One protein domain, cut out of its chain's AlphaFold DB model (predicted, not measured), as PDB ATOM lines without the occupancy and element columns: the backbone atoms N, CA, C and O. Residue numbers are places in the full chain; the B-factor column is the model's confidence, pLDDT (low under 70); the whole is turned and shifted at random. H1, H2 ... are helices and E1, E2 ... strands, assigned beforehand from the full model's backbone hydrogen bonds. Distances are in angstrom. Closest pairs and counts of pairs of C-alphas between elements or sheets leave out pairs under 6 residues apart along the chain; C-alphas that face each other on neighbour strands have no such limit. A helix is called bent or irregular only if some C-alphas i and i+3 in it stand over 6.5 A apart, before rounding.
ATOM      1  N   PHE A 253     -21.593  45.071   8.229       83.25
ATOM      2  CA  PHE A 253     -22.419  46.249   7.959       83.25
ATOM      3  C   PHE A 253     -22.389  47.168   9.186       83.25
ATOM      4  O   PHE A 253     -23.399  47.361   9.858       83.25
ATOM      5  N   ASP A 254     -21.192  47.641   9.544       77.25
ATOM      6  CA  ASP A 254     -20.973  48.417  10.769       77.25
ATOM      7  C   ASP A 254     -21.876  49.657  10.809       77.25
ATOM      8  O   ASP A 254     -21.874  50.457   9.880       77.25
ATOM      9  N   GLU A 255     -22.623  49.811  11.908       79.69
ATOM     10  CA  GLU A 255     -23.549  50.929  12.167       79.69
ATOM     11  C   GLU A 255     -24.748  51.040  11.204       79.69
ATOM     12  O   GLU A 255     -25.562  51.951  11.354       79.69
ATOM     13  N   GLU A 256     -24.920  50.085  10.287       89.50
ATOM     14  CA  GLU A 256     -26.037  50.054   9.348       89.50
ATOM     15  C   GLU A 256     -27.139  49.100   9.821       89.50
ATOM     16  O   GLU A 256     -26.899  48.021  10.368       89.50
ATOM     17  N   ALA A 257     -28.381  49.496   9.574       92.88
ATOM     18  CA  ALA A 257     -29.557  48.673   9.800       92.88
ATOM     19  C   ALA A 257     -30.426  48.699   8.548       92.88
ATOM     20  O   ALA A 257     -30.378  49.638   7.751       92.88
ATOM     21  N   CYS A 258     -31.259  47.678   8.372       94.44
ATOM     22  CA  CYS A 258     -32.260  47.720   7.323       94.44
ATOM     23  C   CYS A 258     -33.197  48.920   7.532       94.44
ATOM     24  O   CYS A 258     -33.891  48.999   8.540       94.44
ATOM     25  N   ASP A 259     -33.289  49.791   6.531       94.69
ATOM     26  CA  ASP A 259     -34.143  50.984   6.537       94.69
ATOM     27  C   ASP A 259     -35.641  50.650   6.686       94.69
ATOM     28  O   ASP A 259     -36.420  51.440   7.209       94.69
ATOM     29  N   ALA A 260     -36.054  49.442   6.277       94.31
ATOM     30  CA  ALA A 260     -37.444  48.998   6.343       94.31
ATOM     31  C   ALA A 260     -37.825  48.343   7.683       94.31
ATOM     32  O   ALA A 260     -38.877  48.656   8.236       94.31
ATOM     33  N   CYS A 261     -37.015  47.408   8.194       95.31
ATOM     34  CA  CYS A 261     -37.362  46.609   9.379       95.31
ATOM     35  C   CYS A 261     -36.448  46.837  10.593       95.31
ATOM     36  O   CYS A 261     -36.694  46.263  11.648       95.31
ATOM     37  N   GLY A 262     -35.390  47.638  10.458       93.75
ATOM     38  CA  GLY A 262     -34.413  47.901  11.518       93.75
ATOM     39  C   GLY A 262     -33.438  46.754  11.799       93.75
ATOM     40  O   GLY A 262     -32.656  46.848  12.740       93.75
ATOM     41  N   SER A 263     -33.466  45.674  11.011       91.94
ATOM     42  CA  SER A 263     -32.583  44.520  11.203       91.94
ATOM     43  C   SER A 263     -31.110  44.897  11.077       91.94
ATOM     44  O   SER A 263     -30.695  45.445  10.055       91.94
ATOM     45  N   THR A 264     -30.324  44.521  12.078       91.00
ATOM     46  CA  THR A 264     -28.858  44.564  12.052       91.00
ATOM     47  C   THR A 264     -28.248  43.176  11.894       91.00
ATOM     48  O   THR A 264     -27.028  43.076  11.838       91.00
ATOM     49  N   ASP A 265     -29.074  42.119  11.810       89.88
ATOM     50  CA  ASP A 265     -28.640  40.717  11.882       89.88
ATOM     51  C   ASP A 265     -28.781  39.897  10.593       89.88
ATOM     52  O   ASP A 265     -28.660  38.670  10.595       89.88
ATOM     53  N   THR A 266     -29.041  40.576   9.483       92.38
ATOM     54  CA  THR A 266     -29.328  39.988   8.168       92.38
ATOM     55  C   THR A 266     -28.340  40.486   7.132       92.38
ATOM     56  O   THR A 266     -27.819  41.592   7.270       92.38
ATOM     57  N   PHE A 267     -28.169  39.752   6.034       94.31
ATOM     58  CA  PHE A 267     -27.396  40.260   4.910       94.31
ATOM     59  C   PHE A 267     -28.085  41.489   4.309       94.31
ATOM     60  O   PHE A 267     -29.236  41.412   3.854       94.31
ATOM     61  N   LEU A 268     -27.385  42.623   4.296       94.44
ATOM     62  CA  LEU A 268     -27.899  43.874   3.755       94.44
ATOM     63  C   LEU A 268     -27.412  44.091   2.320       94.44
ATOM     64  O   LEU A 268     -26.354  43.635   1.895       94.44
ATOM     65  N   THR A 269     -28.211  44.803   1.541       93.06
ATOM     66  CA  THR A 269     -27.847  45.302   0.217       93.06
ATOM     67  C   THR A 269     -28.008  46.810   0.203       93.06
ATOM     68  O   THR A 269     -28.991  47.340   0.719       93.06
ATOM     69  N   GLU A 270     -27.037  47.489  -0.395       92.44
ATOM     70  CA  GLU A 270     -27.091  48.925  -0.637       92.44
ATOM     71  C   GLU A 270     -28.066  49.222  -1.786       92.44
ATOM     72  O   GLU A 270     -27.959  48.662  -2.881       92.44
ATOM     73  N   VAL A 271     -29.022  50.108  -1.532       90.00
ATOM     74  CA  VAL A 271     -30.025  50.581  -2.483       90.00
ATOM     75  C   VAL A 271     -29.868  52.089  -2.629       90.00
ATOM     76  O   VAL A 271     -29.859  52.824  -1.644       90.00
ATOM     77  N   GLU A 272     -29.750  52.560  -3.867       90.19
ATOM     78  CA  GLU A 272     -29.736  53.989  -4.180       90.19
ATOM     79  C   GLU A 272     -31.177  54.474  -4.386       90.19
ATOM     80  O   GLU A 272     -31.898  53.964  -5.248       90.19
ATOM     81  N   GLY A 273     -31.614  55.424  -3.559       84.44
ATOM     82  CA  GLY A 273     -32.925  56.053  -3.671       84.44
ATOM     83  C   GLY A 273     -33.018  57.025  -4.847       84.44
ATOM     84  O   GLY A 273     -32.015  57.459  -5.410       84.44
ATOM     85  N   GLU A 274     -34.242  57.424  -5.205       86.50
ATOM     86  CA  GLU A 274     -34.478  58.435  -6.253       86.50
ATOM     87  C   GLU A 274     -33.878  59.811  -5.906       86.50
ATOM     88  O   GLU A 274     -33.606  60.626  -6.787       86.50
ATOM     89  N   ASP A 275     -33.666  60.058  -4.617       88.44
ATOM     90  CA  ASP A 275     -32.996  61.227  -4.055       88.44
ATOM     91  C   ASP A 275     -31.461  61.144  -4.100       88.44
ATOM     92  O   ASP A 275     -30.786  62.113  -3.751       88.44
ATOM     93  N   GLY A 276     -30.902  60.019  -4.557       88.44
ATOM     94  CA  GLY A 276     -29.467  59.744  -4.558       88.44
ATOM     95  C   GLY A 276     -28.914  59.361  -3.182       88.44
ATOM     96  O   GLY A 276     -27.701  59.202  -3.041       88.44
ATOM     97  N   GLU A 277     -29.771  59.215  -2.165       89.00
ATOM     98  CA  GLU A 277     -29.360  58.713  -0.856       89.00
ATOM     99  C   GLU A 277     -29.198  57.192  -0.903       89.00
ATOM    100  O   GLU A 277     -30.047  56.466  -1.424       89.00
ATOM    101  N   ARG A 278     -28.092  56.708  -0.338       90.00
ATOM    102  CA  ARG A 278     -27.820  55.280  -0.180       90.00
ATOM    103  C   ARG A 278     -28.456  54.801   1.114       90.00
ATOM    104  O   ARG A 278     -28.264  55.419   2.156       90.00
ATOM    105  N   ARG A 279     -29.216  53.713   1.030       92.25
ATOM    106  CA  ARG A 279     -29.880  53.065   2.164       92.25
ATOM    107  C   ARG A 279     -29.561  51.583   2.142       92.25
ATOM    108  O   ARG A 279     -29.391  51.005   1.070       92.25
ATOM    109  N   PHE A 280     -29.518  50.954   3.306       94.44
ATOM    110  CA  PHE A 280     -29.334  49.513   3.410       94.44
ATOM    111  C   PHE A 280     -30.678  48.830   3.627       94.44
ATOM    112  O   PHE A 280     -31.508  49.283   4.412       94.44
ATOM    113  N   ALA A 281     -30.910  47.725   2.931       94.88
ATOM    114  CA  ALA A 281     -32.118  46.928   3.089       94.88
ATOM    115  C   ALA A 281     -31.772  45.446   3.208       94.88
ATOM    116  O   ALA A 281     -30.826  44.979   2.572       94.88
ATOM    117  N   CYS A 282     -32.549  44.698   3.997       95.62
ATOM    118  CA  CYS A 282     -32.473  43.242   4.018       95.62
ATOM    119  C   CYS A 282     -32.575  42.706   2.592       95.62
ATOM    120  O   CYS A 282     -33.508  43.035   1.856       95.62
ATOM    121  N   ASN A 283     -31.629  41.854   2.223       96.00
ATOM    122  CA  ASN A 283     -31.661  41.205   0.926       96.00
ATOM    123  C   ASN A 283     -32.705  40.071   0.884       96.00
ATOM    124  O   ASN A 283     -33.330  39.867  -0.151       96.00
ATOM    125  N   ASP A 284     -32.939  39.378   2.007       97.19
ATOM    126  CA  ASP A 284     -34.082  38.467   2.157       97.19
ATOM    127  C   ASP A 284     -35.365  39.275   2.394       97.19
ATOM    128  O   ASP A 284     -35.604  39.810   3.482       97.19
ATOM    129  N   THR A 285     -36.186  39.392   1.349       96.81
ATOM    130  CA  THR A 285     -37.402  40.208   1.402       96.81
ATOM    131  C   THR A 285     -38.498  39.575   2.254       96.81
ATOM    132  O   THR A 285     -39.258  40.301   2.890       96.81
ATOM    133  N   SER A 286     -38.574  38.241   2.301       97.12
ATOM    134  CA  SER A 286     -39.615  37.535   3.059       97.12
ATOM    135  C   SER A 286     -39.421  37.726   4.559       97.12
ATOM    136  O   SER A 286     -40.339  38.147   5.270       97.12
ATOM    137  N   PHE A 287     -38.188  37.533   5.030       96.88
ATOM    138  CA  PHE A 287     -37.861  37.743   6.434       96.88
ATOM    139  C   PHE A 287     -37.980  39.221   6.841       96.88
ATOM    140  O   PHE A 287     -38.489  39.542   7.916       96.88
ATOM    141  N   CYS A 288     -37.605  40.145   5.949       96.88
ATOM    142  CA  CYS A 288     -37.789  41.580   6.170       96.88
ATOM    143  C   CYS A 288     -39.262  41.959   6.393       96.88
ATOM    144  O   CYS A 288     -39.578  42.733   7.297       96.88
ATOM    145  N   GLU A 289     -40.181  41.409   5.595       96.69
ATOM    146  CA  GLU A 289     -41.618  41.634   5.768       96.69
ATOM    147  C   GLU A 289     -42.147  41.062   7.086       96.69
ATOM    148  O   GLU A 289     -42.977  41.700   7.740       96.69
ATOM    149  N   LYS A 290     -41.672  39.880   7.499       96.25
ATOM    150  CA  LYS A 290     -42.013  39.303   8.807       96.25
ATOM    151  C   LYS A 290     -41.566  40.224   9.937       96.25
ATOM    152  O   LYS A 290     -42.380  40.541  10.803       96.25
ATOM    153  N   ARG A 291     -40.346  40.762   9.862       95.56
ATOM    154  CA  ARG A 291     -39.821  41.706  10.860       95.56
ATOM    155  C   ARG A 291     -40.509  43.063  10.890       95.56
ATOM    156  O   ARG A 291     -40.667  43.645  11.953       95.56
ATOM    157  N   GLN A 292     -41.000  43.552   9.754       96.38
ATOM    158  CA  GLN A 292     -41.852  44.749   9.743       96.38
ATOM    159  C   GLN A 292     -43.183  44.531  10.478       96.38
ATOM    160  O   GLN A 292     -43.732  45.470  11.051       96.38
ATOM    161  N   ARG A 293     -43.719  43.302  10.457       95.81
ATOM    162  CA  ARG A 293     -44.952  42.939  11.179       95.81
ATOM    163  C   ARG A 293     -44.683  42.604  12.649       95.81
ATOM    164  O   ARG A 293     -45.544  42.869  13.485       95.81
ATOM    165  N   ASN A 294     -43.518  42.030  12.947       93.06
ATOM    166  CA  ASN A 294     -43.061  41.663  14.283       93.06
ATOM    167  C   ASN A 294     -41.550  41.926  14.424       93.06
ATOM    168  O   ASN A 294     -40.747  41.112  13.974       93.06
ATOM    169  N   SER A 295     -41.162  43.036  15.060       88.56
ATOM    170  CA  SER A 295     -39.753  43.458  15.170       88.56
ATOM    171  C   SER A 295     -38.858  42.446  15.878       88.56
ATOM    172  O   SER A 295     -37.670  42.374  15.580       88.56
ATOM    173  N   ASP A 296     -39.437  41.662  16.785       86.19
ATOM    174  CA  ASP A 296     -38.709  40.723  17.637       86.19
ATOM    175  C   ASP A 296     -38.625  39.327  17.003       86.19
ATOM    176  O   ASP A 296     -38.286  38.363  17.682       86.19
ATOM    177  N   CYS A 297     -38.957  39.209  15.711       89.38
ATOM    178  CA  CYS A 297     -38.970  37.931  15.019       89.38
ATOM    179  C   CYS A 297     -37.548  37.368  14.856       89.38
ATOM    180  O   CYS A 297     -36.741  37.899  14.071       89.38
TER     181      CYS A 297
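What this domain is: This is residues 253 to 297 of the 329 residues of the protein "Alpha-D-ribose 1-methylphosphonate 5-phosphate C-P lyase" of Halopenitus persicus (UniProt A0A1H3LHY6). Picture a two-stranded hairpin, E1 and E2, with one short helix, H1, beyond its open end, and a long loop before it, residues 253 to 267, whose residues 257 to 263 reach past E2 toward H1 and come back. The turn of the hairpin makes one end of the longest axis, and H1 with the last residues makes the other. The printed part has 45 residues, with two named strands and one named helix in the order E1, E2, H1, and the sheet E1 - E2 is antiparallel. The class is mixed, helices and strands, although only 19 of the residues, under half, are in named elements. The whole is compact, with a radius of gyration of the C-alphas of 10.3 A and spans of 30 by 21 by 13 A.

Where its parts are: Start at C-alpha 253, at (-22.419, 46.249, 7.959); from there residues 253 to 267 run with no named element, their C-alphas 2 to 13 A from the mean of all C-alphas. Find C-alpha 268 at (-27.899, 43.874, 3.755), where the strand E1, residues 268 to 272, begins; it is 13.0 A from first to last C-alpha. After five residues comes the strand E2, residues 278 to 282, 13.6 A long by the same measure. Two residues later the helix H1, residues 285 to 293, begins; it is 12.7 A from first to last C-alpha and ends at C-alpha 293, at (-44.952, 42.939, 11.179).

How they stand to each other: Look first at E1 and E2, which form a hairpin of antiparallel neighbour strands, with 144 degrees between their N-to-C directions. The C-alphas of Glu 270 and Phe 280 face each other at 4.7 A. Check the backbone there: N 269 and O 281 are 2.8 A apart, and N 279 and O 271 are 2.9 A apart, both within hydrogen-bond range. Move on to H1: the closest C-alphas of E2 and H1 are those of Cys 282 and Cys 288, 6.0 A apart, while the two centres are 14.1 A apart. E1 and H1 are apart. In H1 every O i to N i+4 pair is within hydrogen-bond range, and the helix is not bent.

The domain as a whole: To see how large the whole is, take the two C-alphas farthest apart, those of Gly 276 and Cys 297, at 30.8 A. The first and last printed C-alphas, those of Phe 253 and Cys 297, are 19.8 A apart. The printed part has no cut, and the links E1 to E2 and E2 to H1 are both tight. In the B-factor column of this predicted model, the mean pLDDT of the printed part is 91.9, and no printed residue is under 70.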